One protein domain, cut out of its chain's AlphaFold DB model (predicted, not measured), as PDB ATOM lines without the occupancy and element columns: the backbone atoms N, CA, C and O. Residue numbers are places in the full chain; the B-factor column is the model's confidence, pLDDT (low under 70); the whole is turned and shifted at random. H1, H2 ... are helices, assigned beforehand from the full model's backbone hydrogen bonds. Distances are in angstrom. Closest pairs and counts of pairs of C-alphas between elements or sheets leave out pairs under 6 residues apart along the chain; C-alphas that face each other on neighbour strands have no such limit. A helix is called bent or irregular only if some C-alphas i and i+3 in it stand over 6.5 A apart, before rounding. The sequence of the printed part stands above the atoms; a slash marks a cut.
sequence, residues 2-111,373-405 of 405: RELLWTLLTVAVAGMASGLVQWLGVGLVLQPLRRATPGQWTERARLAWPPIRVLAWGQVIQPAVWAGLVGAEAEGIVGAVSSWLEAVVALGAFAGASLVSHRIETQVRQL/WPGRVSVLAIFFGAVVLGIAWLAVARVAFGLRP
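This is residues 2 to 111 and 373 to 405 of the 405 residues of the protein "Peptidase_M48 domain-containing protein" of Verrucomicrobia subdivision 3 bacterium (UniProt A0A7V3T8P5). Four long helices run up and down side by side in a rod-shaped bundle, with H1 and H2 as the inner pair and H3 and H4 on opposite sides of that pair. The hairpin of H1 and H2 makes one end of the rod, where residues 37 to 42 stick out. The printed part has 143 residues with four named helices, H1, H2, H3 and H4 in chain order, and no named strand; the class is all helix. It is only just compact, close to loose, with a radius of gyration of the C-alphas of 17.0 A, and it spans 58 by 25 by 23 A.

H1, residues 2 to 35, and H2, residues 41 to 75, are the hubs, touching three other helices each. H1 and H2 form a helical hairpin and touch at a shallow tilt of 21 degrees, opposite ways, the closest C-alphas being those of Leu 33 and Leu 47 at 5.3 A. H2 forms a second helical hairpin with H3, residues 84 to 109; they touch at a shallow tilt of 11 degrees, and the closest C-alphas, of Pro 63 and Ala 90, are 4.1 A apart. H1 touches H3 with residues 7 to 23 alone, the same way at a shallow tilt of 24 degrees; the closest C-alphas, of Gly 15 and Gly 96, are 4.0 A apart. H4, residues 373 to 401, touches H1 at a shallow tilt of 22 degrees, opposite ways, with the closest C-alphas, of Gly 25 and Ser 378, 4.9 A apart. H4 touches H2 the same way at a shallow tilt of 28 degrees, closest at the C-alphas of Pro 50 and Gly 375, 5.1 A. H3 and H4 are apart. In H4 every O i to N i+4 pair is within hydrogen-bond range; in H1 25 of 30 are, in H2 26 of 31 and in H3 21 of 22.

H1 begins at C-alpha 2 (-10.159, -14.070, -5.335) and is 49.0 A long, with a kink of 51 degrees near residue 29. It is only just irregular, C-alphas 29 and 32 being 6.9 A apart. H2 is 50.4 A long, with a kink of 38 degrees near residue 48, and is only just irregular, C-alphas 47 and 50 being 6.7 A apart. H3 is 35.8 A long, from C-alpha 84 (-14.101, -0.076, -13.169). H4 is 41.0 A long and ends at C-alpha 401 (-16.732, -17.552, -5.747).

The two C-alphas farthest apart, of Gln 40 and Arg 404, are 58.8 A apart. Residues 112 to 372 are not printed, and C-alphas 111 and 373 are 26.8 A apart across this cut. The link from H1 to H2 is tight and that from H2 to H3 is short. Mean pLDDT of the printed part is 91.1; residues 75 to 82 and residue 405 are under 70.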
ATOM      1  N   ARG A   2      -8.841 -13.587  -4.869       85.69
ATOM      2  CA  ARG A   2     -10.159 -14.070  -5.335       85.69
ATOM      3  C   ARG A   2     -10.881 -13.086  -6.266       85.69
ATOM      4  O   ARG A   2     -11.327 -13.497  -7.326       85.69
ATOM      5  N   GLU A   3     -10.932 -11.806  -5.898       84.12
ATOM      6  CA  GLU A   3     -11.563 -10.754  -6.714       84.12
ATOM      7  C   GLU A   3     -10.877 -10.580  -8.068       84.12
ATOM      8  O   GLU A   3     -11.538 -10.583  -9.096       84.12
ATOM      9  N   LEU A   4      -9.542 -10.527  -8.087       87.06
ATOM     10  CA  LEU A   4      -8.779 -10.438  -9.332       87.06
ATOM     11  C   LEU A   4      -9.047 -11.639 -10.253       87.06
ATOM     12  O   LEU A   4      -9.259 -11.461 -11.448       87.06
ATOM     13  N   LEU A   5      -9.060 -12.858  -9.703       91.12
ATOM     14  CA  LEU A   5      -9.361 -14.067 -10.472       91.12
ATOM     15  C   LEU A   5     -10.788 -14.031 -11.039       91.12
ATOM     16  O   LEU A   5     -10.986 -14.328 -12.215       91.12
ATOM     17  N   TRP A   6     -11.761 -13.626 -10.221       89.06
ATOM     18  CA  TRP A   6     -13.147 -13.418 -10.635       89.06
ATOM     19  C   TRP A   6     -13.251 -12.423 -11.796       89.06
ATOM     20  O   TRP A   6     -13.854 -12.731 -12.823       89.06
ATOM     21  N   THR A   7     -12.619 -11.256 -11.665       90.00
ATOM     22  CA  THR A   7     -12.594 -10.226 -12.705       90.00
ATOM     23  C   THR A   7     -12.015 -10.765 -14.006       90.00
ATOM     24  O   THR A   7     -12.651 -10.650 -15.052       90.00
ATOM     25  N   LEU A   8     -10.838 -11.396 -13.954       94.44
ATOM     26  CA  LEU A   8     -10.173 -11.923 -15.147       94.44
ATOM     27  C   LEU A   8     -11.020 -12.989 -15.851       94.44
ATOM     28  O   LEU A   8     -11.134 -12.972 -17.078       94.44
ATOM     29  N   LEU A   9     -11.654 -13.884 -15.089       95.75
ATOM     30  CA  LEU A   9     -12.531 -14.909 -15.649       95.75
ATOM     31  C   LEU A   9     -13.798 -14.306 -16.258       95.75
ATOM     32  O   LEU A   9     -14.163 -14.689 -17.364       95.75
ATOM     33  N   THR A  10     -14.428 -13.329 -15.602       95.12
ATOM     34  CA  THR A  10     -15.618 -12.652 -16.142       95.12
ATOM     35  C   THR A  10     -15.309 -11.934 -17.445       95.12
ATOM     36  O   THR A  10     -16.066 -12.058 -18.403       95.12
ATOM     37  N   VAL A  11     -14.172 -11.244 -17.526       96.62
ATOM     38  CA  VAL A  11     -13.725 -10.572 -18.755       96.62
ATOM     39  C   VAL A  11     -13.491 -11.586 -19.877       96.62
ATOM     40  O   VAL A  11     -13.941 -11.373 -21.005       96.62
ATOM     41  N   ALA A  12     -12.830 -12.709 -19.577       97.62
ATOM     42  CA  ALA A  12     -12.580 -13.767 -20.553       97.62
ATOM     43  C   ALA A  12     -13.881 -14.425 -21.041       97.62
ATOM     44  O   ALA A  12     -14.069 -14.606 -22.246       97.62
ATOM     45  N   VAL A  13     -14.798 -14.750 -20.125       97.56
ATOM     46  CA  VAL A  13     -16.103 -15.344 -20.447       97.56
ATOM     47  C   VAL A  13     -16.952 -14.377 -21.259       97.56
ATOM     48  O   VAL A  13     -17.488 -14.790 -22.285       97.56
ATOM     49  N   ALA A  14     -17.006 -13.099 -20.877       97.69
ATOM     50  CA  ALA A  14     -17.709 -12.070 -21.634       97.69
ATOM     51  C   ALA A  14     -17.185 -11.980 -23.073       97.69
ATOM     52  O   ALA A  14     -17.970 -12.010 -24.019       97.69
ATOM     53  N   GLY A  15     -15.862 -11.975 -23.260       98.19
ATOM     54  CA  GLY A  15     -15.254 -11.996 -24.591       98.19
ATOM     55  C   GLY A  15     -15.599 -13.248 -25.402       98.19
ATOM     56  O   GLY A  15     -16.064 -13.145 -26.538       98.19
ATOM     57  N   MET A  16     -15.426 -14.445 -24.835       98.31
ATOM     58  CA  MET A  16     -15.717 -15.700 -25.543       98.31
ATOM     59  C   MET A  16     -17.199 -15.836 -25.901       98.31
ATOM     60  O   MET A  16     -17.536 -16.148 -27.046       98.31
ATOM     61  N   ALA A  17     -18.084 -15.564 -24.940       98.25
ATOM     62  CA  ALA A  17     -19.524 -15.594 -25.137       98.25
ATOM     63  C   ALA A  17     -19.946 -14.573 -26.194       98.25
ATOM     64  O   ALA A  17     -20.715 -14.912 -27.094       98.25
ATOM     65  N   SER A  18     -19.390 -13.358 -26.155       98.44
ATOM     66  CA  SER A  18     -19.726 -12.345 -27.145       98.44
ATOM     67  C   SER A  18     -19.261 -12.681 -28.553       98.44
ATOM     68  O   SER A  18     -20.001 -12.458 -29.513       98.44
ATOM     69  N   GLY A  19     -18.078 -13.282 -28.689       98.31
ATOM     70  CA  GLY A  19     -17.619 -13.833 -29.962       98.31
ATOM     71  C   GLY A  19     -18.558 -14.926 -30.482       98.31
ATOM     72  O   GLY A  19     -19.005 -14.865 -31.628       98.31
ATOM     73  N   LEU A  20     -18.926 -15.894 -29.638       98.19
ATOM     74  CA  LEU A  20     -19.834 -16.984 -30.013       98.19
ATOM     75  C   LEU A  20     -21.204 -16.459 -30.465       98.19
ATOM     76  O   LEU A  20     -21.689 -16.823 -31.537       98.19
ATOM     77  N   VAL A  21     -21.810 -15.577 -29.672       98.06
ATOM     78  CA  VAL A  21     -23.121 -14.985 -29.957       98.06
ATOM     79  C   VAL A  21     -23.081 -14.153 -31.242       98.06
ATOM     80  O   VAL A  21     -23.970 -14.289 -32.085       98.06
ATOM     81  N   GLN A  22     -22.023 -13.360 -31.449       97.81
ATOM     82  CA  GLN A  22     -21.815 -12.599 -32.686       97.81
ATOM     83  C   GLN A  22     -21.719 -13.524 -33.908       97.81
ATOM     84  O   GLN A  22     -22.342 -13.268 -34.942       97.81
ATOM     85  N   TRP A  23     -20.953 -14.616 -33.791       97.94
ATOM     86  CA  TRP A  23     -20.742 -15.584 -34.868       97.94
ATOM     87  C   TRP A  23     -22.042 -16.283 -35.261       97.94
ATOM     88  O   TRP A  23     -22.372 -16.351 -36.447       97.94
ATOM     89  N   LEU A  24     -22.801 -16.767 -34.274       96.94
ATOM     90  CA  LEU A  24     -24.083 -17.435 -34.497       96.94
ATOM     91  C   LEU A  24     -25.126 -16.470 -35.069       96.94
ATOM     92  O   LEU A  24     -25.765 -16.788 -36.075       96.94
ATOM     93  N   GLY A  25     -25.253 -15.275 -34.481       95.56
ATOM     94  CA  GLY A  25     -26.213 -14.261 -34.914       95.56
ATOM     95  C   GLY A  25     -25.993 -13.837 -36.365       95.56
ATOM     96  O   GLY A  25     -26.937 -13.778 -37.152       95.56
ATOM     97  N   VAL A  26     -24.743 -13.608 -36.771       96.69
ATOM     98  CA  VAL A  26     -24.442 -13.229 -38.159       96.69
ATOM     99  C   VAL A  26     -24.442 -14.413 -39.116       96.69
ATOM    100  O   VAL A  26     -24.848 -14.250 -40.267       96.69
ATOM    101  N   GLY A  27     -24.029 -15.602 -38.671       95.12
ATOM    102  CA  GLY A  27     -23.937 -16.793 -39.515       95.12
ATOM    103  C   GLY A  27     -25.243 -17.123 -40.243       95.12
ATOM    104  O   GLY A  27     -25.213 -17.451 -41.432       95.12
ATOM    105  N   LEU A  28     -26.384 -16.953 -39.566       90.62
ATOM    106  CA  LEU A  28     -27.715 -17.161 -40.146       90.62
ATOM    107  C   LEU A  28     -28.023 -16.155 -41.264       90.62
ATOM    108  O   LEU A  28     -28.468 -16.530 -42.348       90.62
ATOM    109  N   VAL A  29     -27.741 -14.875 -41.029       96.00
ATOM    110  CA  VAL A  29     -28.041 -13.785 -41.977       96.00
ATOM    111  C   VAL A  29     -27.058 -13.744 -43.144       96.00
ATOM    112  O   VAL A  29     -27.365 -13.199 -44.200       96.00
ATOM    113  N   LEU A  30     -25.882 -14.344 -42.981       96.50
ATOM    114  CA  LEU A  30     -24.847 -14.415 -44.005       96.50
ATOM    115  C   LEU A  30     -25.115 -15.508 -45.057       96.50
ATOM    116  O   LEU A  30     -24.531 -15.483 -46.141       96.50
ATOM    117  N   GLN A  31     -25.997 -16.469 -44.767       95.81
ATOM    118  CA  GLN A  31     -26.262 -17.613 -45.643       95.81
ATOM    119  C   GLN A  31     -26.750 -17.228 -47.056       95.81
ATOM    120  O   GLN A  31     -26.237 -17.815 -48.013       95.81
ATOM    121  N   PRO A  32     -27.667 -16.254 -47.244       95.62
ATOM    122  CA  PRO A  32     -28.061 -15.802 -48.578       95.62
ATOM    123  C   PRO A  32     -26.880 -15.279 -49.398       95.62
ATOM    124  O   PRO A  32     -26.742 -15.646 -50.559       95.62
ATOM    125  N   LEU A  33     -25.982 -14.498 -48.784       95.88
ATOM    126  CA  LEU A  33     -24.788 -13.982 -49.455       95.88
ATOM    127  C   LEU A  33     -23.818 -15.107 -49.849       95.88
ATOM    128  O   LEU A  33     -23.238 -15.057 -50.924       95.88
ATOM    129  N   ARG A  34     -23.658 -16.138 -49.008       94.69
ATOM    130  CA  ARG A  34     -22.788 -17.297 -49.300       94.69
ATOM    131  C   ARG A  34     -23.307 -18.179 -50.434       94.69
ATOM    132  O   ARG A  34     -22.514 -18.848 -51.084       94.69
ATOM    133  N   ARG A  35     -24.628 -18.232 -50.614       94.38
ATOM    134  CA  ARG A  35     -25.289 -19.017 -51.669       94.38
ATOM    135  C   ARG A  35     -25.452 -18.243 -52.970       94.38
ATOM    136  O   ARG A  35     -25.720 -18.861 -53.996       94.38
ATOM    137  N   ALA A  36     -25.348 -16.918 -52.921       92.38
ATOM    138  CA  ALA A  36     -25.443 -16.090 -54.106       92.38
ATOM    139  C   ALA A  36     -24.285 -16.410 -55.055       92.38
ATOM    140  O   ALA A  36     -23.125 -16.484 -54.646       92.38
ATOM    141  N   THR A  37     -24.609 -16.596 -56.331       85.88
ATOM    142  CA  THR A  37     -23.604 -16.629 -57.389       85.88
ATOM    143  C   THR A  37     -22.909 -15.268 -57.482       85.88
ATOM    144  O   THR A  37     -23.499 -14.257 -57.086       85.88
ATOM    145  N   PRO A  38     -21.664 -15.205 -57.996       79.81
ATOM    146  CA  PRO A  38     -21.037 -13.939 -58.355       79.81
ATOM    147  C   PRO A  38     -21.954 -13.195 -59.333       79.81
ATOM    148  O   PRO A  38     -22.061 -13.553 -60.502       79.81
ATOM    149  N   GLY A  39     -22.703 -12.231 -58.809       79.06
ATOM    150  CA  GLY A  39     -23.683 -11.446 -59.546       79.06
ATOM    151  C   GLY A  39     -23.275  -9.981 -59.613       79.06
ATOM    152  O   GLY A  39     -22.197  -9.598 -59.156       79.06
ATOM    153  N   GLN A  40     -24.170  -9.152 -60.151       91.81
ATOM    154  CA  GLN A  40     -24.024  -7.697 -60.126       91.81
ATOM    155  C   GLN A  40     -23.778  -7.209 -58.690       91.81
ATOM    156  O   GLN A  40     -24.387  -7.700 -57.731       91.81
ATOM    157  N   TRP A  41     -22.890  -6.224 -58.532       95.38
ATOM    158  CA  TRP A  41     -22.487  -5.705 -57.222       95.38
ATOM    159  C   TRP A  41     -23.681  -5.209 -56.388       95.38
ATOM    160  O   TRP A  41     -23.652  -5.289 -55.160       95.38
ATOM    161  N   THR A  42     -24.756  -4.759 -57.041       96.69
ATOM    162  CA  THR A  42     -25.987  -4.269 -56.407       96.69
ATOM    163  C   THR A  42     -26.706  -5.350 -55.604       96.69
ATOM    164  O   THR A  42     -27.150  -5.100 -54.479       96.69
ATOM    165  N   GLU A  43     -26.770  -6.572 -56.135       96.06
ATOM    166  CA  GLU A  43     -27.347  -7.726 -55.447       96.06
ATOM    167  C   GLU A  43     -26.455  -8.165 -54.286       96.06
ATOM    168  O   GLU A  43     -26.935  -8.425 -53.178       96.06
ATOM    169  N   ARG A  44     -25.134  -8.153 -54.494       96.12
ATOM    170  CA  ARG A  44     -24.169  -8.412 -53.424       96.12
ATOM    171  C   ARG A  44     -24.314  -7.400 -52.285       96.12
ATOM    172  O   ARG A  44     -24.375  -7.814 -51.130       96.12
ATOM    173  N   ALA A  45     -24.423  -6.105 -52.584       96.88
ATOM    174  CA  ALA A  45     -24.642  -5.049 -51.597       96.88
ATOM    175  C   ALA A  45     -25.959  -5.255 -50.830       96.88
ATOM    176  O   ALA A  45     -25.987  -5.191 -49.599       96.88
ATOM    177  N   ARG A  46     -27.046  -5.599 -51.536       96.56
ATOM    178  CA  ARG A  46     -28.350  -5.909 -50.928       96.56
ATOM    179  C   ARG A  46     -28.266  -7.061 -49.923       96.56
ATOM    180  O   ARG A  46     -28.841  -6.960 -48.837       96.56
ATOM    181  N   LEU A  47     -27.568  -8.139 -50.277       96.56
ATOM    182  CA  LEU A  47     -27.400  -9.329 -49.437       96.56
ATOM    183  C   LEU A  47     -26.373  -9.130 -48.309       96.56
ATOM    184  O   LEU A  47     -26.531  -9.705 -47.234       96.56
ATOM    185  N   ALA A  48     -25.349  -8.302 -48.526       96.69
ATOM    186  CA  ALA A  48     -24.326  -7.963 -47.537       96.69
ATOM    187  C   ALA A  48     -24.819  -6.977 -46.467       96.69
ATOM    188  O   ALA A  48     -24.279  -6.939 -45.361       96.69
ATOM    189  N   TRP A  49     -25.863  -6.200 -46.758       95.81
ATOM    190  CA  TRP A  49     -26.334  -5.163 -45.847       95.81
ATOM    191  C   TRP A  49     -26.833  -5.687 -44.491       95.81
ATOM    192  O   TRP A  49     -26.356  -5.195 -43.464       95.81
ATOM    193  N   PRO A  50     -27.732  -6.691 -44.412       96.00
ATOM    194  CA  PRO A  50     -28.174  -7.216 -43.125       96.00
ATOM    195  C   PRO A  50     -27.037  -7.741 -42.227       96.00
ATOM    196  O   PRO A  50     -26.999  -7.306 -41.075       96.00
ATOM    197  N   PRO A  51     -26.085  -8.589 -42.682       97.06
ATOM    198  CA  PRO A  51     -25.004  -9.044 -41.809       97.06
ATOM    199  C   PRO A  51     -24.084  -7.896 -41.364       97.06
ATOM    200  O   PRO A  51     -23.742  -7.852 -40.189       97.06
ATOM    201  N   ILE A  52     -23.760  -6.916 -42.225       95.62
ATOM    202  CA  ILE A  52     -22.979  -5.725 -41.821       95.62
ATOM    203  C   ILE A  52     -23.694  -4.950 -40.703       95.62
ATOM    204  O   ILE A  52     -23.073  -4.534 -39.726       95.62
ATOM    205  N   ARG A  53     -25.019  -4.781 -40.803       94.94
ATOM    206  CA  ARG A  53     -25.810  -4.104 -39.763       94.94
ATOM    207  C   ARG A  53     -25.866  -4.898 -38.462       94.94
ATOM    208  O   ARG A  53     -25.779  -4.288 -37.401       94.94
ATOM    209  N   VAL A  54     -26.021  -6.220 -38.532       96.62
ATOM    210  CA  VAL A  54     -26.003  -7.096 -37.349       96.62
ATOM    211  C   VAL A  54     -24.638  -7.018 -36.661       96.62
ATOM    212  O   VAL A  54     -24.598  -6.877 -35.443       96.62
ATOM    213  N   LEU A  55     -23.543  -7.009 -37.433       95.94
ATOM    214  CA  LEU A  55     -22.192  -6.845 -36.898       95.94
ATOM    215  C   LEU A  55     -22.043  -5.542 -36.109       95.94
ATOM    216  O   LEU A  55     -21.665  -5.568 -34.937       95.94
ATOM    217  N   ALA A  56     -22.410  -4.420 -36.734       93.44
ATOM    218  CA  ALA A  56     -22.319  -3.100 -36.121       93.44
ATOM    219  C   ALA A  56     -23.155  -2.991 -34.834       93.44
ATOM    220  O   ALA A  56     -22.677  -2.475 -33.829       93.44
ATOM    221  N   TRP A  57     -24.387  -3.511 -34.839       94.38
ATOM    222  CA  TRP A  57     -25.245  -3.502 -33.651       94.38
ATOM    223  C   TRP A  57     -24.731  -4.416 -32.544       94.38
ATOM    224  O   TRP A  57     -24.755  -4.022 -31.381       94.38
ATOM    225  N   GLY A  58     -24.232  -5.608 -32.879       95.56
ATOM    226  CA  GLY A  58     -23.658  -6.519 -31.893       95.56
ATOM    227  C   GLY A  58     -22.442  -5.929 -31.176       95.56
ATOM    228  O   GLY A  58     -22.296  -6.121 -29.971       95.56
ATOM    229  N   GLN A  59     -21.640  -5.118 -31.875       94.25
ATOM    230  CA  GLN A  59     -20.492  -4.420 -31.293       94.25
ATOM    231  C   GLN A  59     -20.881  -3.377 -30.226       94.25
ATOM    232  O   GLN A  59     -20.068  -3.052 -29.367       94.25
ATOM    233  N   VAL A  60     -22.116  -2.866 -30.271       91.81
ATOM    234  CA  VAL A  60     -22.647  -1.882 -29.310       91.81
ATOM    235  C   VAL A  60     -23.471  -2.559 -28.216       91.81
ATOM    236  O   VAL A  60     -23.299  -2.269 -27.036       91.81
ATOM    237  N   ILE A  61     -24.360  -3.479 -28.597       92.94
ATOM    238  CA  ILE A  61     -25.318  -4.110 -27.681       92.94
ATOM    239  C   ILE A  61     -24.607  -5.002 -26.668       92.94
ATOM    240  O   ILE A  61     -24.918  -4.946 -25.483       92.94
ATOM    241  N   GLN A  62     -23.666  -5.833 -27.116       96.44
ATOM    242  CA  GLN A  62     -23.094  -6.852 -26.242       96.44
ATOM    243  C   GLN A  62     -22.262  -6.267 -25.089       96.44
ATOM    244  O   GLN A  62     -22.500  -6.681 -23.956       96.44
ATOM    245  N   PRO A  63     -21.364  -5.282 -25.306       93.94
ATOM    246  CA  PRO A  63     -20.677  -4.612 -24.201       93.94
ATOM    247  C   PRO A  63     -21.637  -3.979 -23.191       93.94
ATOM    248  O   PRO A  63     -21.416  -4.102 -21.992       93.94
ATOM    249  N   ALA A  64     -22.722  -3.356 -23.668       90.25
ATOM    250  CA  ALA A  64     -23.724  -2.736 -22.806       90.25
ATOM    251  C   ALA A  64     -24.486  -3.769 -21.959       90.25
ATOM    252  O   ALA A  64     -24.673  -3.556 -20.766       90.25
ATOM    253  N   VAL A  65     -24.882  -4.903 -22.551       92.25
ATOM    254  CA  VAL A  65     -25.540  -6.003 -21.824       92.25
ATOM    255  C   VAL A  65     -24.611  -6.585 -20.760       92.25
ATOM    256  O   VAL A  65     -25.028  -6.753 -19.620       92.25
ATOM    257  N   TRP A  66     -23.354  -6.866 -21.107       94.88
ATOM    258  CA  TRP A  66     -22.394  -7.436 -20.161       94.88
ATOM    259  C   TRP A  66     -22.054  -6.485 -19.011       94.88
ATOM    260  O   TRP A  66     -22.019  -6.933 -17.867       94.88
ATOM    261  N   ALA A  67     -21.854  -5.193 -19.288       90.69
ATOM    262  CA  ALA A  67     -21.695  -4.185 -18.241       90.69
ATOM    263  C   ALA A  67     -22.929  -4.132 -17.337       90.69
ATOM    264  O   ALA A  67     -22.800  -4.310 -16.134       90.69
ATOM    265  N   GLY A  68     -24.123  -3.989 -17.922       86.50
ATOM    266  CA  GLY A  68     -25.368  -3.878 -17.161       86.50
ATOM    267  C   GLY A  68     -25.667  -5.101 -16.292       86.50
ATOM    268  O   GLY A  68     -26.152  -4.945 -15.179       86.50
ATOM    269  N   LEU A  69     -25.347  -6.316 -16.750       90.50
ATOM    270  CA  LEU A  69     -25.507  -7.526 -15.939       90.50
ATOM    271  C   LEU A  69     -24.544  -7.567 -14.750       90.50
ATOM    272  O   LEU A  69     -24.947  -7.965 -13.663       90.50
ATOM    273  N   VAL A  70     -23.285  -7.163 -14.939       89.50
ATOM    274  CA  VAL A  70     -22.309  -7.117 -13.841       89.50
ATOM    275  C   VAL A  70     -22.638  -5.994 -12.856       89.50
ATOM    276  O   VAL A  70     -22.571  -6.226 -11.651       89.50
ATOM    277  N   GLY A  71     -23.060  -4.825 -13.340       85.88
ATOM    278  CA  GLY A  71     -23.556  -3.739 -12.492       85.88
ATOM    279  C   GLY A  71     -24.797  -4.144 -11.699       85.88
ATOM    280  O   GLY A  71     -24.869  -3.910 -10.495       85.88
ATOM    281  N   ALA A  72     -25.726  -4.871 -12.332       82.81
ATOM    282  CA  ALA A  72     -26.933  -5.356 -11.670       82.81
ATOM    283  C   ALA A  72     -26.659  -6.342 -10.524       82.81
ATOM    284  O   ALA A  72     -27.447  -6.417  -9.587       82.81
ATOM    285  N   GLU A  73     -25.556  -7.085 -10.577       81.44
ATOM    286  CA  GLU A  73     -25.111  -7.943  -9.472       81.44
ATOM    287  C   GLU A  73     -24.474  -7.154  -8.331       81.44
ATOM    288  O   GLU A  73     -24.574  -7.561  -7.179       81.44
ATOM    289  N   ALA A  74     -23.800  -6.045  -8.640       77.31
ATOM    290  CA  ALA A  74     -23.138  -5.226  -7.634       77.31
ATOM    291  C   ALA A  74     -24.131  -4.335  -6.870       77.31
ATOM    292  O   ALA A  74     -23.983  -4.150  -5.663       77.31
ATOM    293  N   GLU A  75     -25.132  -3.787  -7.566       69.81
ATOM    294  CA  GLU A  75     -25.983  -2.706  -7.045       69.81
ATOM    295  C   GLU A  75     -27.489  -2.901  -7.305       69.81
ATOM    296  O   GLU A  75     -28.305  -2.052  -6.941       69.81
ATOM    297  N   GLY A  76     -27.894  -4.023  -7.910       63.62
ATOM    298  CA  GLY A  76     -29.268  -4.269  -8.358       63.62
ATOM    299  C   GLY A  76     -29.559  -3.709  -9.758       63.62
ATOM    300  O   GLY A  76     -28.801  -2.920 -10.308       63.62
ATOM    301  N   ILE A  77     -30.693  -4.096 -10.357       55.41
ATOM    302  CA  ILE A  77     -31.062  -3.804 -11.768       55.41
ATOM    303  C   ILE A  77     -31.107  -2.294 -12.101       55.41
ATOM    304  O   ILE A  77     -31.051  -1.915 -13.270       55.41
ATOM    305  N   VAL A  78     -31.217  -1.438 -11.082       47.00
ATOM    306  CA  VAL A  78     -31.312   0.030 -11.201       47.00
ATOM    307  C   VAL A  78     -30.007   0.726 -10.775       47.00
ATOM    308  O   VAL A  78     -29.921   1.950 -10.802       47.00
ATOM    309  N   GLY A  79     -28.982  -0.039 -10.390       44.66
ATOM    310  CA  GLY A  79     -27.669   0.489 -10.050       44.66
ATOM    311  C   GLY A  79     -26.967   1.075 -11.269       44.66
ATOM    312  O   GLY A  79     -26.982   0.500 -12.361       44.66
ATOM    313  N   ALA A  80     -26.357   2.240 -11.078       48.88
ATOM    314  CA  ALA A  80     -25.400   2.782 -12.022       48.88
ATOM    315  C   ALA A  80     -24.261   1.765 -12.199       48.88
ATOM    316  O   ALA A  80     -23.918   1.041 -11.273       48.88
ATOM    317  N   VAL A  81     -23.637   1.731 -13.373       51.69
ATOM    318  CA  VAL A  81     -22.402   0.974 -13.589       51.69
ATOM    319  C   VAL A  81     -21.299   1.586 -12.703       51.69
ATOM    320  O   VAL A  81     -20.596   2.495 -13.103       51.69
ATOM    321  N   SER A  82     -21.203   1.282 -11.418       58.53
ATOM    322  CA  SER A  82     -20.410   2.110 -10.493       58.53
ATOM    323  C   SER A  82     -18.922   1.770 -10.497       58.53
ATOM    324  O   SER A  82     -18.107   2.490  -9.912       58.53
ATOM    325  N   SER A  83     -18.545   0.677 -11.167       73.94
ATOM    326  CA  SER A  83     -17.241   0.058 -10.987       73.94
ATOM    327  C   SER A  83     -16.402   0.002 -12.268       73.94
ATOM    328  O   SER A  83     -16.873  -0.247 -13.379       73.94
ATOM    329  N   TRP A  84     -15.086   0.161 -12.105       82.81
ATOM    330  CA  TRP A  84     -14.101  -0.076 -13.169       82.81
ATOM    331  C   TRP A  84     -14.201  -1.500 -13.746       82.81
ATOM    332  O   TRP A  84     -13.831  -1.724 -14.897       82.81
ATOM    333  N   LEU A  85     -14.721  -2.454 -12.965       86.31
ATOM    334  CA  LEU A  85     -14.939  -3.837 -13.377       86.31
ATOM    335  C   LEU A  85     -15.840  -3.914 -14.609       86.31
ATOM    336  O   LEU A  85     -15.513  -4.605 -15.569       86.31
ATOM    337  N   GLU A  86     -16.944  -3.182 -14.613       87.88
ATOM    338  CA  GLU A  86     -17.926  -3.239 -15.691       87.88
ATOM    339  C   GLU A  86     -17.377  -2.661 -16.991       87.88
ATOM    340  O   GLU A  86     -17.609  -3.219 -18.063       87.88
ATOM    341  N   ALA A  87     -16.563  -1.607 -16.897       88.94
ATOM    342  CA  ALA A  87     -15.832  -1.077 -18.040       88.94
ATOM    343  C   ALA A  87     -14.868  -2.127 -18.621       88.94
ATOM    344  O   ALA A  87     -14.829  -2.326 -19.835       88.94
ATOM    345  N   VAL A  88     -14.121  -2.849 -17.777       93.06
ATOM    346  CA  VAL A  88     -13.199  -3.901 -18.242       93.06
ATOM    347  C   VAL A  88     -13.963  -5.101 -18.820       93.06
ATOM    348  O   VAL A  88     -13.548  -5.663 -19.834       93.06
ATOM    349  N   VAL A  89     -15.110  -5.470 -18.246       94.44
ATOM    350  CA  VAL A  89     -15.981  -6.531 -18.777       94.44
ATOM    351  C   VAL A  89     -16.583  -6.130 -20.127       94.44
ATOM    352  O   VAL A  89     -16.550  -6.927 -21.068       94.44
ATOM    353  N   ALA A  90     -17.053  -4.889 -20.270       92.81
ATOM    354  CA  ALA A  90     -17.516  -4.338 -21.541       92.81
ATOM    355  C   ALA A  90     -16.413  -4.365 -22.605       92.81
ATOM    356  O   ALA A  90     -16.670  -4.747 -23.747       92.81
ATOM    357  N   LEU A  91     -15.174  -4.018 -22.235       94.00
ATOM    358  CA  LEU A  91     -14.013  -4.121 -23.122       94.00
ATOM    359  C   LEU A  91     -13.727  -5.574 -23.527       94.00
ATOM    360  O   LEU A  91     -13.437  -5.826 -24.696       94.00
ATOM    361  N   GLY A  92     -13.865  -6.532 -22.605       97.25
ATOM    362  CA  GLY A  92     -13.771  -7.966 -22.897       97.25
ATOM    363  C   GLY A  92     -14.804  -8.418 -23.931       97.25
ATOM    364  O   GLY A  92     -14.444  -8.982 -24.967       97.25
ATOM    365  N   ALA A  93     -16.080  -8.094 -23.701       97.62
ATOM    366  CA  ALA A  93     -17.176  -8.368 -24.633       97.62
ATOM    367  C   ALA A  93     -16.953  -7.704 -26.005       97.62
ATOM    368  O   ALA A  93     -17.127  -8.339 -27.050       97.62
ATOM    369  N   PHE A  94     -16.506  -6.442 -26.013       96.12
ATOM    370  CA  PHE A  94     -16.176  -5.699 -27.227       96.12
ATOM    371  C   PHE A  94     -15.056  -6.391 -28.012       96.12
ATOM    372  O   PHE A  94     -15.185  -6.575 -29.223       96.12
ATOM    373  N   ALA A  95     -13.978  -6.813 -27.344       96.94
ATOM    374  CA  ALA A  95     -12.863  -7.510 -27.978       96.94
ATOM    375  C   ALA A  95     -13.310  -8.843 -28.605       96.94
ATOM    376  O   ALA A  95     -12.989  -9.123 -29.761       96.94
ATOM    377  N   GLY A  96     -14.121  -9.621 -27.885       97.81
ATOM    378  CA  GLY A  96     -14.701 -10.868 -28.385       97.81
ATOM    379  C   GLY A  96     -15.558 -10.685 -29.640       97.81
ATOM    380  O   GLY A  96     -15.341 -11.352 -30.656       97.81
ATOM    381  N   ALA A  97     -16.493  -9.731 -29.603       97.62
ATOM    382  CA  ALA A  97     -17.318  -9.382 -30.758       97.62
ATOM    383  C   ALA A  97     -16.485  -8.805 -31.921       97.62
ATOM    384  O   ALA A  97     -16.791  -9.071 -33.088       97.62
ATOM    385  N   SER A  98     -15.403  -8.075 -31.624       96.69
ATOM    386  CA  SER A  98     -14.530  -7.448 -32.625       96.69
ATOM    387  C   SER A  98     -13.783  -8.462 -33.481       96.69
ATOM    388  O   SER A  98     -13.730  -8.305 -34.699       96.69
ATOM    389  N   LEU A  99     -13.246  -9.529 -32.881       96.81
ATOM    390  CA  LEU A  99     -12.521 -10.570 -33.621       96.81
ATOM    391  C   LEU A  99     -13.410 -11.240 -34.675       96.81
ATOM    392  O   LEU A  99     -12.999 -11.455 -35.819       96.81
ATOM    393  N   VAL A 100     -14.657 -11.531 -34.304       97.38
ATOM    394  CA  VAL A 100     -15.647 -12.090 -35.229       97.38
ATOM    395  C   VAL A 100     -16.058 -11.064 -36.278       97.38
ATOM    396  O   VAL A 100     -16.133 -11.398 -37.462       97.38
ATOM    397  N   SER A 101     -16.280  -9.815 -35.870       96.62
ATOM    398  CA  SER A 101     -16.689  -8.750 -36.782       96.62
ATOM    399  C   SER A 101     -15.634  -8.441 -37.833       96.62
ATOM    400  O   SER A 101     -15.976  -8.374 -39.009       96.62
ATOM    401  N   HIS A 102     -14.356  -8.371 -37.460       97.38
ATOM    402  CA  HIS A 102     -13.249  -8.210 -38.403       97.38
ATOM    403  C   HIS A 102     -13.193  -9.354 -39.421       97.38
ATOM    404  O   HIS A 102     -13.156  -9.107 -40.630       97.38
ATOM    405  N   ARG A 103     -13.249 -10.609 -38.957       96.81
ATOM    406  CA  ARG A 103     -13.217 -11.786 -39.839       96.81
ATOM    407  C   ARG A 103     -14.390 -11.808 -40.816       96.81
ATOM    408  O   ARG A 103     -14.211 -12.121 -41.991       96.81
ATOM    409  N   ILE A 104     -15.599 -11.519 -40.341       96.12
ATOM    410  CA  ILE A 104     -16.776 -11.550 -41.209       96.12
ATOM    411  C   ILE A 104     -16.796 -10.332 -42.134       96.12
ATOM    412  O   ILE A 104     -17.118 -10.483 -43.306       96.12
ATOM    413  N   GLU A 105     -16.426  -9.141 -41.669       95.12
ATOM    414  CA  GLU A 105     -16.429  -7.934 -42.498       95.12
ATOM    415  C   GLU A 105     -15.390  -8.013 -43.622       95.12
ATOM    416  O   GLU A 105     -15.713  -7.698 -44.767       95.12
ATOM    417  N   THR A 106     -14.183  -8.518 -43.345       95.06
ATOM    418  CA  THR A 106     -13.171  -8.797 -44.381       95.06
ATOM    419  C   THR A 106     -13.673  -9.813 -45.405       95.06
ATOM    420  O   THR A 106     -13.515  -9.588 -46.607       95.06
ATOM    421  N   GLN A 107     -14.360 -10.875 -44.966       94.56
ATOM    422  CA  GLN A 107     -14.982 -11.858 -45.858       94.56
ATOM    423  C   GLN A 107     -16.104 -11.241 -46.709       94.56
ATOM    424  O   GLN A 107     -16.136 -11.424 -47.924       94.56
ATOM    425  N   VAL A 108     -17.032 -10.515 -46.082       94.62
ATOM    426  CA  VAL A 108     -18.206  -9.917 -46.734       94.62
ATOM    427  C   VAL A 108     -17.782  -8.854 -47.733       94.62
ATOM    428  O   VAL A 108     -18.275  -8.854 -48.862       94.62
ATOM    429  N   ARG A 109     -16.857  -7.972 -47.346       93.69
ATOM    430  CA  ARG A 109     -16.364  -6.883 -48.193       93.69
ATOM    431  C   ARG A 109     -15.296  -7.336 -49.185       93.69
ATOM    432  O   ARG A 109     -15.058  -6.620 -50.147       93.69
ATOM    433  N   GLN A 110     -14.725  -8.531 -49.011       93.06
ATOM    434  CA  GLN A 110     -13.577  -9.030 -49.783       93.06
ATOM    435  C   GLN A 110     -12.399  -8.047 -49.734       93.06
ATOM    436  O   GLN A 110     -11.779  -7.732 -50.746       93.06
ATOM    437  N   LEU A 111     -12.118  -7.527 -48.538       91.06
ATOM    438  CA  LEU A 111     -11.036  -6.576 -48.317       91.06
ATOM    439  C   LEU A 111      -9.925  -7.219 -47.506       91.06
ATOM    440  O   LEU A 111     -10.174  -7.833 -46.469       91.06
ATOM    441  N   TRP A 373     -36.194  -8.353 -41.722       94.19
ATOM    442  CA  TRP A 373     -36.568  -9.290 -40.662       94.19
ATOM    443  C   TRP A 373     -35.426 -10.201 -40.210       94.19
ATOM    444  O   TRP A 373     -35.190 -10.238 -39.005       94.19
ATOM    445  N   PRO A 374     -34.654 -10.850 -41.105       93.94
ATOM    446  CA  PRO A 374     -33.531 -11.685 -40.677       93.94
ATOM    447  C   PRO A 374     -32.502 -10.909 -39.847       93.94
ATOM    448  O   PRO A 374     -32.035 -11.399 -38.822       93.94
ATOM    449  N   GLY A 375     -32.208  -9.664 -40.241       93.44
ATOM    450  CA  GLY A 375     -31.325  -8.782 -39.479       93.44
ATOM    451  C   GLY A 375     -31.882  -8.449 -38.094       93.44
ATOM    452  O   GLY A 375     -31.168  -8.577 -37.107       93.44
ATOM    453  N   ARG A 376     -33.169  -8.084 -37.992       94.69
ATOM    454  CA  ARG A 376     -33.821  -7.784 -36.700       94.69
ATOM    455  C   ARG A 376     -33.857  -8.990 -35.767       94.69
ATOM    456  O   ARG A 376     -33.490  -8.855 -34.606       94.69
ATOM    457  N   VAL A 377     -34.260 -10.153 -36.278       96.25
ATOM    458  CA  VAL A 377     -34.278 -11.409 -35.513       96.25
ATOM    459  C   VAL A 377     -32.880 -11.735 -34.999       96.25
ATOM    460  O   VAL A 377     -32.729 -12.123 -33.849       96.25
ATOM    461  N   SER A 378     -31.848 -11.502 -35.807       95.88
ATOM    462  CA  SER A 378     -30.467 -11.789 -35.410       95.88
ATOM    463  C   SER A 378     -29.914 -10.798 -34.395       95.88
ATOM    464  O   SER A 378     -29.197 -11.205 -33.490       95.88
ATOM    465  N   VAL A 379     -30.287  -9.518 -34.475       95.94
ATOM    466  CA  VAL A 379     -29.971  -8.536 -33.424       95.94
ATOM    467  C   VAL A 379     -30.645  -8.918 -32.101       95.94
ATOM    468  O   VAL A 379     -29.999  -8.875 -31.059       95.94
ATOM    469  N   LEU A 380     -31.913  -9.348 -32.136       96.25
ATOM    470  CA  LEU A 380     -32.608  -9.847 -30.945       96.25
ATOM    471  C   LEU A 380     -31.939 -11.114 -30.396       96.25
ATOM    472  O   LEU A 380     -31.712 -11.202 -29.196       96.25
ATOM    473  N   ALA A 381     -31.567 -12.061 -31.258       96.56
ATOM    474  CA  ALA A 381     -30.831 -13.258 -30.855       96.56
ATOM    475  C   ALA A 381     -29.474 -12.917 -30.219       96.56
ATOM    476  O   ALA A 381     -29.100 -13.550 -29.237       96.56
ATOM    477  N   ILE A 382     -28.764 -11.898 -30.722       97.00
ATOM    478  CA  ILE A 382     -27.527 -11.410 -30.098       97.00
ATOM    479  C   ILE A 382     -27.802 -10.860 -28.699       97.00
ATOM    480  O   ILE A 382     -27.109 -11.222 -27.752       97.00
ATOM    481  N   PHE A 383     -28.825 -10.018 -28.558       96.81
ATOM    482  CA  PHE A 383     -29.218  -9.462 -27.266       96.81
ATOM    483  C   PHE A 383     -29.575 -10.567 -26.260       96.81
ATOM    484  O   PHE A 383     -28.947 -10.666 -25.208       96.81
ATOM    485  N   PHE A 384     -30.530 -11.440 -26.595       97.50
ATOM    486  CA  PHE A 384     -30.970 -12.509 -25.696       97.50
ATOM    487  C   PHE A 384     -29.875 -13.546 -25.440       97.50
ATOM    488  O   PHE A 384     -29.755 -14.029 -24.319       97.50
ATOM    489  N   GLY A 385     -29.045 -13.857 -26.438       97.75
ATOM    490  CA  GLY A 385     -27.893 -14.742 -26.275       97.75
ATOM    491  C   GLY A 385     -26.885 -14.191 -25.267       97.75
ATOM    492  O   GLY A 385     -26.458 -14.921 -24.375       97.75
ATOM    493  N   ALA A 386     -26.556 -12.897 -25.355       97.31
ATOM    494  CA  ALA A 386     -25.693 -12.234 -24.380       97.31
ATOM    495  C   ALA A 386     -26.321 -12.224 -22.976       97.31
ATOM    496  O   ALA A 386     -25.635 -12.540 -22.007       97.31
ATOM    497  N   VAL A 387     -27.627 -11.946 -22.867       96.31
ATOM    498  CA  VAL A 387     -28.351 -11.968 -21.584       96.31
ATOM    499  C   VAL A 387     -28.320 -13.355 -20.941       96.31
ATOM    500  O   VAL A 387     -27.934 -13.487 -19.783       96.31
ATOM    501  N   VAL A 388     -28.687 -14.402 -21.685       97.88
ATOM    502  CA  VAL A 388     -28.742 -15.781 -21.173       97.88
ATOM    503  C   VAL A 388     -27.361 -16.264 -20.732       97.88
ATOM    504  O   VAL A 388     -27.230 -16.801 -19.634       97.88
ATOM    505  N   LEU A 389     -26.328 -16.058 -21.557       97.88
ATOM    506  CA  LEU A 389     -24.965 -16.473 -21.213       97.88
ATOM    507  C   LEU A 389     -24.392 -15.666 -20.046       97.88
ATOM    508  O   LEU A 389     -23.700 -16.234 -19.204       97.88
ATOM    509  N   GLY A 390     -24.708 -14.372 -19.967       96.44
ATOM    510  CA  GLY A 390     -24.321 -13.528 -18.843       96.44
ATOM    511  C   GLY A 390     -24.960 -13.979 -17.531       96.44
ATOM    512  O   GLY A 390     -24.244 -14.220 -16.566       96.44
ATOM    513  N   ILE A 391     -26.278 -14.202 -17.502       95.62
ATOM    514  CA  ILE A 391     -26.982 -14.711 -16.309       95.62
ATOM    515  C   ILE A 391     -26.443 -16.087 -15.895       95.62
ATOM    516  O   ILE A 391     -26.187 -16.321 -14.714       95.62
ATOM    517  N   ALA A 392     -26.237 -16.996 -16.854       96.94
ATOM    518  CA  ALA A 392     -25.677 -18.315 -16.572       96.94
ATOM    519  C   ALA A 392     -24.273 -18.215 -15.950       96.94
ATOM    520  O   ALA A 392     -23.982 -18.907 -14.973       96.94
ATOM    521  N   TRP A 393     -23.421 -17.326 -16.470       96.19
ATOM    522  CA  TRP A 393     -22.102 -17.065 -15.896       96.19
ATOM    523  C   TRP A 393     -22.192 -16.522 -14.468       96.19
ATOM    524  O   TRP A 393     -21.516 -17.040 -13.583       96.19
ATOM    525  N   LEU A 394     -23.051 -15.532 -14.220       93.62
ATOM    526  CA  LEU A 394     -23.239 -14.946 -12.891       93.62
ATOM    527  C   LEU A 394     -23.757 -15.974 -11.872       93.62
ATOM    528  O   LEU A 394     -23.311 -15.997 -10.726       93.62
ATOM    529  N   ALA A 395     -24.622 -16.901 -12.288       94.25
ATOM    530  CA  ALA A 395     -25.052 -18.007 -11.436       94.25
ATOM    531  C   ALA A 395     -23.883 -18.940 -11.061       94.25
ATOM    532  O   ALA A 395     -23.699 -19.262  -9.884       94.25
ATOM    533  N   VAL A 396     -23.055 -19.332 -12.037       95.12
ATOM    534  CA  VAL A 396     -21.844 -20.145 -11.798       95.12
ATOM    535  C   VAL A 396     -20.873 -19.411 -10.877       95.12
ATOM    536  O   VAL A 396     -20.325 -19.996  -9.942       95.12
ATOM    537  N   ALA A 397     -20.692 -18.116 -11.110       91.00
ATOM    538  CA  ALA A 397     -19.831 -17.255 -10.330       91.00
ATOM    539  C   ALA A 397     -20.210 -17.200  -8.855       91.00
ATOM    540  O   ALA A 397     -19.344 -17.345  -7.993       91.00
ATOM    541  N   ARG A 398     -21.502 -17.021  -8.563       90.75
ATOM    542  CA  ARG A 398     -22.020 -16.984  -7.192       90.75
ATOM    543  C   ARG A 398     -21.687 -18.262  -6.438       90.75
ATOM    544  O   ARG A 398     -21.215 -18.195  -5.307       90.75
ATOM    545  N   VAL A 399     -21.846 -19.415  -7.086       93.81
ATOM    546  CA  VAL A 399     -21.530 -20.717  -6.484       93.81
ATOM    547  C   VAL A 399     -20.019 -20.891  -6.299       93.81
ATOM    548  O   VAL A 399     -19.565 -21.211  -5.203       93.81
ATOM    549  N   ALA A 400     -19.223 -20.649  -7.343       92.88
ATOM    550  CA  ALA A 400     -17.781 -20.905  -7.326       92.88
ATOM    551  C   ALA A 400     -16.998 -19.911  -6.449       92.88
ATOM    552  O   ALA A 400     -16.041 -20.275  -5.762       92.88
ATOM    553  N   PHE A 401     -17.404 -18.641  -6.453       89.88
ATOM    554  CA  PHE A 401     -16.732 -17.552  -5.747       89.88
ATOM    555  C   PHE A 401     -17.513 -17.049  -4.539       89.88
ATOM    556  O   PHE A 401     -17.116 -16.039  -3.966       89.88
ATOM    557  N   GLY A 402     -18.552 -17.765  -4.095       87.44
ATOM    558  CA  GLY A 402     -19.310 -17.431  -2.889       87.44
ATOM    559  C   GLY A 402     -19.719 -15.959  -2.830       87.44
ATOM    560  O   GLY A 402     -19.651 -15.373  -1.748       87.44
ATOM    561  N   LEU A 403     -20.044 -15.356  -3.985       77.81
ATOM    562  CA  LEU A 403     -20.606 -14.008  -4.018       77.81
ATOM    563  C   LEU A 403     -21.947 -14.092  -3.291       77.81
ATOM    564  O   LEU A 403     -22.787 -14.933  -3.624       77.81
ATOM    565  N   ARG A 404     -22.110 -13.271  -2.253       71.69
ATOM    566  CA  ARG A 404     -23.407 -13.132  -1.594       71.69
ATOM    567  C   ARG A 404     -24.371 -12.443  -2.572       71.69
ATOM    568  O   ARG A 404     -23.895 -11.616  -3.348       71.69
ATOM    569  N   PRO A 405     -25.653 -12.844  -2.574       58.38
ATOM    570  CA  PRO A 405     -26.673 -12.212  -3.400       58.38
ATOM    571  C   PRO A 405     -26.898 -10.749  -3.026       58.38
ATOM    572  O   PRO A 405     -26.589 -10.383  -1.864       58.38
TER     573      PRO A 405